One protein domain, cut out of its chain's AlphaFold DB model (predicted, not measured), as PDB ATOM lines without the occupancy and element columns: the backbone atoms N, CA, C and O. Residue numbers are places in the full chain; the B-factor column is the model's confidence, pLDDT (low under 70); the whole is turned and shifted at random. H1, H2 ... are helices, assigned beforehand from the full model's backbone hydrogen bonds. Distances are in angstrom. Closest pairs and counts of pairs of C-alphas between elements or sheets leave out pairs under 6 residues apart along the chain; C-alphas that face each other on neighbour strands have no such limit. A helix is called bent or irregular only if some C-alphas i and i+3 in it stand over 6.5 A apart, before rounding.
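AT A GLANCE: This is residues 92 to 140 of the 148 residues of an uncharacterized protein of Pectinophora gossypiella (UniProt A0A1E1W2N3). One long helix, H3, makes the length of this loose, rod-like model, and three shorter helices sit along one side of it: H2 at the corner where H3 begins, H1 crossing over part of H3 at a steep angle, and H4 at the corner where H3 ends. Residues 135 to 140, of which 135 to 139 belong to H4, stick out at that far end. The printed part has 49 residues with four named helices, in the order H1, H2, H3, H4, and no named strand; its class is all helix. The whole is loose, with a radius of gyration of the C-alphas of 12.4 A, and the C-alphas span 36 by 16 by 14 A.

IN THESE COORDINATES: Find C-alpha 92 at (170.788, 150.114, 121.578); from there H1 runs through residues 92 to 101, 14.2 A from first to last C-alpha. Next look at residues 105 to 108 for H2, four residues long. H3 begins at C-alpha 110, at (152.180, 148.755, 112.476), and runs 28.6 A through residues 110 to 129. Last comes H4, residues 133 to 139, ending at C-alpha 139 at (181.816, 162.523, 127.908); it is irregular, with C-alphas 134 and 137 standing 7.9 A apart.

HOW THE PARTS SIT: Begin with H3, the hub, which touches the three other helices. H1 and H3 only just touch, with 3 pairs of C-alphas within 8 A; the closest are those of Ile 100 and Ala 116, 6.9 A apart. H3 touches H1 with residues 116 to 120 alone. Their lines stand at a steep tilt of 60 degrees, opposite ways. H2 and H3 only just touch, with 3 pairs within 8 A, and only at the corner; the closest C-alphas are those of Leu 107 and Leu 113, 4.9 A apart. H1 and H2 are close but not clearly touching, with the C-alphas of Ile 100 and Leu 107 closest at 7.6 A. At the other end, H3 and H4 only just touch, with 3 pairs within 8 A, and only at the corner, where the closest C-alphas, Lys 127 and Leu 133, are 5.7 A apart. They run the same way at a steep tilt of 70.0 degrees, only just short of about perpendicular. H4 is apart from H1 and from H2. In the backbones of H1 and H3 every O i to N i+4 pair is within hydrogen-bond range; H4 has 1 of 3 such pairs and 3 of 4 O i to N i+3 pairs within range, and H2 is too short for an O i to N i+4 pair.

THE WHOLE: Look for the two C-alphas farthest apart at Glu 108 and Arg 139, 37.0 A from each other. The printed part has no cut, and its three links are tight. Residues 101 to 106 stand free, and so do residues 127 to 132, of which 127 to 129 belong to H3. The mean pLDDT of the printed part is 87.8, and no printed residue is under 70.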
ATOM      1  N   ALA A  92     172.220 150.123 121.870       81.00
ATOM      2  CA  ALA A  92     170.788 150.114 121.578       81.00
ATOM      3  C   ALA A  92     170.445 151.021 120.387       81.00
ATOM      4  O   ALA A  92     169.743 150.585 119.485       81.00
ATOM      5  N   VAL A  93     171.022 152.227 120.337       82.19
ATOM      6  CA  VAL A  93     170.841 153.181 119.229       82.19
ATOM      7  C   VAL A  93     171.370 152.591 117.922       82.19
ATOM      8  O   VAL A  93     170.674 152.594 116.912       82.19
ATOM      9  N   VAL A  94     172.575 152.013 117.952       83.44
ATOM     10  CA  VAL A  94     173.193 151.398 116.765       83.44
ATOM     11  C   VAL A  94     172.367 150.218 116.247       83.44
ATOM     12  O   VAL A  94     172.169 150.083 115.044       83.44
ATOM     13  N   TYR A  95     171.867 149.355 117.135       85.06
ATOM     14  CA  TYR A  95     171.030 148.228 116.725       85.06
ATOM     15  C   TYR A  95     169.664 148.656 116.214       85.06
ATOM     16  O   TYR A  95     169.136 148.011 115.316       85.06
ATOM     17  N   MET A  96     169.110 149.732 116.757       84.62
ATOM     18  CA  MET A  96     167.847 150.272 116.293       84.62
ATOM     19  C   MET A  96     167.970 150.847 114.872       84.62
ATOM     20  O   MET A  96     167.147 150.537 114.014       84.62
ATOM     21  N   ASP A  97     169.036 151.597 114.587       84.69
ATOM     22  CA  ASP A  97     169.332 152.090 113.237       84.69
ATOM     23  C   ASP A  97     169.542 150.934 112.241       84.69
ATOM     24  O   ASP A  97     168.983 150.931 111.143       84.69
ATOM     25  N   LEU A  98     170.273 149.888 112.649       88.06
ATOM     26  CA  LEU A  98     170.421 148.661 111.856       88.06
ATOM     27  C   LEU A  98     169.085 147.946 111.629       88.06
ATOM     28  O   LEU A  98     168.843 147.449 110.532       88.06
ATOM     29  N   PHE A  99     168.226 147.886 112.646       87.06
ATOM     30  CA  PHE A  99     166.907 147.273 112.552       87.06
ATOM     31  C   PHE A  99     166.045 147.989 111.508       87.06
ATOM     32  O   PHE A  99     165.523 147.324 110.614       87.06
ATOM     33  N   ILE A 100     165.985 149.322 111.544       86.19
ATOM     34  CA  ILE A 100     165.263 150.127 110.547       86.19
ATOM     35  C   ILE A 100     165.824 149.882 109.141       86.19
ATOM     36  O   ILE A 100     165.075 149.553 108.222       86.19
ATOM     37  N   LYS A 101     167.150 149.959 108.978       86.88
ATOM     38  CA  LYS A 101     167.824 149.771 107.681       86.88
ATOM     39  C   LYS A 101     167.740 148.346 107.137       86.88
ATOM     40  O   LYS A 101     167.936 148.136 105.944       86.88
ATOM     41  N   SER A 102     167.479 147.358 107.991       88.31
ATOM     42  CA  SER A 102     167.383 145.957 107.574       88.31
ATOM     43  C   SER A 102     166.124 145.645 106.766       88.31
ATOM     44  O   SER A 102     166.077 144.592 106.134       88.31
ATOM     45  N   HIS A 103     165.105 146.516 106.808       84.69
ATOM     46  CA  HIS A 103     163.788 146.273 106.206       84.69
ATOM     47  C   HIS A 103     163.199 144.902 106.584       84.69
ATOM     48  O   HIS A 103     162.555 144.236 105.773       84.69
ATOM     49  N   CYS A 104     163.455 144.435 107.810       91.12
ATOM     50  CA  CYS A 104     162.965 143.133 108.238       91.12
ATOM     51  C   CYS A 104     161.433 143.124 108.365       91.12
ATOM     52  O   CYS A 104     160.806 144.147 108.641       91.12
ATOM     53  N   ARG A 105     160.830 141.935 108.259       93.25
ATOM     54  CA  ARG A 105     159.369 141.762 108.310       93.25
ATOM     55  C   ARG A 105     158.714 142.233 109.608       93.25
ATOM     56  O   ARG A 105     157.518 142.483 109.623       93.25
ATOM     57  N   ALA A 106     159.466 142.379 110.699       90.12
ATOM     58  CA  ALA A 106     158.915 142.936 111.933       90.12
ATOM     59  C   ALA A 106     158.451 144.394 111.755       90.12
ATOM     60  O   ALA A 106     157.532 144.813 112.447       90.12
ATOM     61  N   LEU A 107     159.022 145.135 110.796       90.62
ATOM     62  CA  LEU A 107     158.580 146.482 110.421       90.62
ATOM     63  C   LEU A 107     157.255 146.488 109.634       90.62
ATOM     64  O   LEU A 107     156.692 147.554 109.417       90.62
ATOM     65  N   GLU A 108     156.733 145.326 109.220       92.88
ATOM     66  CA  GLU A 108     155.382 145.206 108.646       92.88
ATOM     67  C   GLU A 108     154.298 145.298 109.735       92.88
ATOM     68  O   GLU A 108     153.130 145.532 109.428       92.88
ATOM     69  N   ILE A 109     154.663 145.106 111.011       95.81
ATOM     70  CA  ILE A 109     153.744 145.221 112.147       95.81
ATOM     71  C   ILE A 109     153.577 146.715 112.470       95.81
ATOM     72  O   ILE A 109     154.553 147.329 112.909       95.81
ATOM     73  N   PRO A 110     152.369 147.305 112.344       92.56
ATOM     74  CA  PRO A 110     152.180 148.755 112.476       92.56
ATOM     75  C   PRO A 110     152.719 149.331 113.790       92.56
ATOM     76  O   PRO A 110     153.496 150.274 113.778       92.56
ATOM     77  N   ALA A 111     152.429 148.679 114.919       94.38
ATOM     78  CA  ALA A 111     152.910 149.125 116.227       94.38
ATOM     79  C   ALA A 111     154.448 149.136 116.351       94.38
ATOM     80  O   ALA A 111     155.000 149.943 117.092       94.38
ATOM     81  N   VAL A 112     155.146 148.239 115.646       91.94
ATOM     82  CA  VAL A 112     156.617 148.192 115.634       91.94
ATOM     83  C   VAL A 112     157.172 149.279 114.719       91.94
ATOM     84  O   VAL A 112     158.162 149.919 115.069       91.94
ATOM     85  N   LEU A 113     156.533 149.498 113.568       90.19
ATOM     86  CA  LEU A 113     156.901 150.556 112.635       90.19
ATOM     87  C   LEU A 113     156.764 151.940 113.278       90.19
ATOM     88  O   LEU A 113     157.713 152.717 113.227       90.19
ATOM     89  N   ASP A 114     155.638 152.207 113.941       91.94
ATOM     90  CA  ASP A 114     155.376 153.485 114.610       91.94
ATOM     91  C   ASP A 114     156.429 153.770 115.689       91.94
ATOM     92  O   ASP A 114     157.020 154.849 115.717       91.94
ATOM     93  N   GLN A 115     156.750 152.774 116.525       89.62
ATOM     94  CA  GLN A 115     157.800 152.903 117.542       89.62
ATOM     95  C   GLN A 115     159.185 153.122 116.928       89.62
ATOM     96  O   GLN A 115     159.987 153.888 117.464       89.62
ATOM     97  N   ALA A 116     159.492 152.442 115.822       88.44
ATOM     98  CA  ALA A 116     160.771 152.592 115.144       88.44
ATOM     99  C   ALA A 116     160.928 153.998 114.542       88.44
ATOM    100  O   ALA A 116     161.992 154.599 114.690       88.44
ATOM    101  N   ILE A 117     159.875 154.532 113.917       87.94
ATOM    102  CA  ILE A 117     159.849 155.899 113.380       87.94
ATOM    103  C   ILE A 117     159.996 156.911 114.517       87.94
ATOM    104  O   ILE A 117     160.911 157.729 114.475       87.94
ATOM    105  N   GLU A 118     159.177 156.807 115.567       88.81
ATOM    106  CA  GLU A 118     159.199 157.739 116.703       88.81
ATOM    107  C   GLU A 118     160.588 157.815 117.345       88.81
ATOM    108  O   GLU A 118     161.126 158.894 117.601       88.81
ATOM    109  N   LEU A 119     161.202 156.661 117.605       86.31
ATOM    110  CA  LEU A 119     162.532 156.610 118.198       86.31
ATOM    111  C   LEU A 119     163.612 157.157 117.244       86.31
ATOM    112  O   LEU A 119     164.593 157.734 117.718       86.31
ATOM    113  N   HIS A 120     163.453 156.993 115.926       86.31
ATOM    114  CA  HIS A 120     164.405 157.496 114.934       86.31
ATOM    115  C   HIS A 120     164.324 159.017 114.845       86.31
ATOM    116  O   HIS A 120     165.350 159.689 114.920       86.31
ATOM    117  N   GLU A 121     163.110 159.559 114.777       88.31
ATOM    118  CA  GLU A 121     162.858 160.996 114.780       88.31
ATOM    119  C   GLU A 121     163.383 161.645 116.061       88.31
ATOM    120  O   GLU A 121     164.150 162.601 115.984       88.31
ATOM    121  N   LYS A 122     163.078 161.078 117.238       87.00
ATOM    122  CA  LYS A 122     163.619 161.570 118.518       87.00
ATOM    123  C   LYS A 122     165.141 161.581 118.532       87.00
ATOM    124  O   LYS A 122     165.746 162.534 119.021       87.00
ATOM    125  N   TRP A 123     165.768 160.529 118.007       85.38
ATOM    126  CA  TRP A 123     167.221 160.447 117.935       85.38
ATOM    127  C   TRP A 123     167.812 161.523 117.013       85.38
ATOM    128  O   TRP A 123     168.759 162.207 117.408       85.38
ATOM    129  N   GLU A 124     167.260 161.702 115.813       87.62
ATOM    130  CA  GLU A 124     167.740 162.707 114.860       87.62
ATOM    131  C   GLU A 124     167.485 164.139 115.355       87.62
ATOM    132  O   GLU A 124     168.378 164.985 115.261       87.62
ATOM    133  N   SER A 125     166.335 164.409 115.982       88.94
ATOM    134  CA  SER A 125     166.057 165.687 116.648       88.94
ATOM    135  C   SER A 125     167.068 165.975 117.759       88.94
ATOM    136  O   SER A 125     167.701 167.030 117.754       88.94
ATOM    137  N   ALA A 126     167.313 165.015 118.657       87.25
ATOM    138  CA  ALA A 126     168.279 165.185 119.741       87.25
ATOM    139  C   ALA A 126     169.717 165.383 119.223       87.25
ATOM    140  O   ALA A 126     170.503 166.119 119.821       87.25
ATOM    141  N   LYS A 127     170.077 164.745 118.102       87.62
ATOM    142  CA  LYS A 127     171.379 164.926 117.444       87.62
ATOM    143  C   LYS A 127     171.515 166.304 116.788       87.62
ATOM    144  O   LYS A 127     172.618 166.845 116.756       87.62
ATOM    145  N   SER A 128     170.420 166.864 116.277       87.94
ATOM    146  CA  SER A 128     170.381 168.236 115.757       87.94
ATOM    147  C   SER A 128     170.625 169.265 116.870       87.94
ATOM    148  O   SER A 128     171.364 170.228 116.675       87.94
ATOM    149  N   GLU A 129     170.067 169.025 118.061       89.25
ATOM    150  CA  GLU A 129     170.236 169.889 119.239       89.25
ATOM    151  C   GLU A 129     171.620 169.761 119.899       89.25
ATOM    152  O   GLU A 129     172.225 170.764 120.283       89.25
ATOM    153  N   ASP A 130     172.149 168.538 120.019       88.00
ATOM    154  CA  ASP A 130     173.500 168.258 120.514       88.00
ATOM    155  C   ASP A 130     174.286 167.467 119.453       88.00
ATOM    156  O   ASP A 130     174.261 166.232 119.450       88.00
ATOM    157  N   PRO A 131     175.070 168.139 118.585       86.38
ATOM    158  CA  PRO A 131     175.917 167.466 117.596       86.38
ATOM    159  C   PRO A 131     176.938 166.496 118.210       86.38
ATOM    160  O   PRO A 131     177.498 165.646 117.514       86.38
ATOM    161  N   LEU A 132     177.202 166.607 119.518       87.69
ATOM    162  CA  LEU A 132     178.094 165.726 120.266       87.69
ATOM    163  C   LEU A 132     177.345 164.585 120.983       87.69
ATOM    164  O   LEU A 132     177.978 163.799 121.694       87.69
ATOM    165  N   LEU A 133     176.033 164.430 120.770       88.06
ATOM    166  CA  LEU A 133     175.214 163.344 121.320       88.06
ATOM    167  C   LEU A 133     175.767 161.937 121.026       88.06
ATOM    168  O   LEU A 133     175.765 161.113 121.950       88.06
ATOM    169  N   PRO A 134     176.325 161.634 119.830       89.12
ATOM    170  CA  PRO A 134     176.972 160.343 119.575       89.12
ATOM    171  C   PRO A 134     178.147 160.041 120.517       89.12
ATOM    172  O   PRO A 134     178.515 158.882 120.691       89.12
ATOM    173  N   TYR A 135     178.723 161.060 121.159       88.25
ATOM    174  CA  TYR A 135     179.838 160.952 122.103       88.25
ATOM    175  C   TYR A 135     179.392 161.054 123.569       88.25
ATOM    176  O   TYR A 135     180.235 161.026 124.466       88.25
ATOM    177  N   SER A 136     178.086 161.174 123.833       87.62
ATOM    178  CA  SER A 136     177.510 161.436 125.162       87.62
ATOM    179  C   SER A 136     178.077 160.521 126.249       87.62
ATOM    180  O   SER A 136     178.697 161.016 127.186       87.62
ATOM    181  N   ARG A 137     177.999 159.199 126.067       84.00
ATOM    182  CA  ARG A 137     178.526 158.188 127.007       84.00
ATOM    183  C   ARG A 137     180.037 158.249 127.233       84.00
ATOM    184  O   ARG A 137     180.539 157.787 128.260       84.00
ATOM    185  N   VAL A 138     180.784 158.779 126.264       82.56
ATOM    186  CA  VAL A 138     182.228 158.996 126.408       82.56
ATOM    187  C   VAL A 138     182.493 160.222 127.260       82.56
ATOM    188  O   VAL A 138     183.378 160.145 128.105       82.56
ATOM    189  N   ARG A 139     181.726 161.305 127.086       84.81
ATOM    190  CA  ARG A 139     181.816 162.523 127.908       84.81
ATOM    191  C   ARG A 139     181.374 162.260 129.346       84.81
ATOM    192  O   ARG A 139     182.106 162.575 130.277       84.81
ATOM    193  N   ASP A 140     180.213 161.633 129.496       82.88
ATOM    194  CA  ASP A 140     179.598 161.283 130.768       82.88
ATOM    195  C   ASP A 140     179.077 159.836 130.720       82.88
ATOM    196  O   ASP A 140     178.098 159.549 130.018       82.88
TER     197      ASP A 140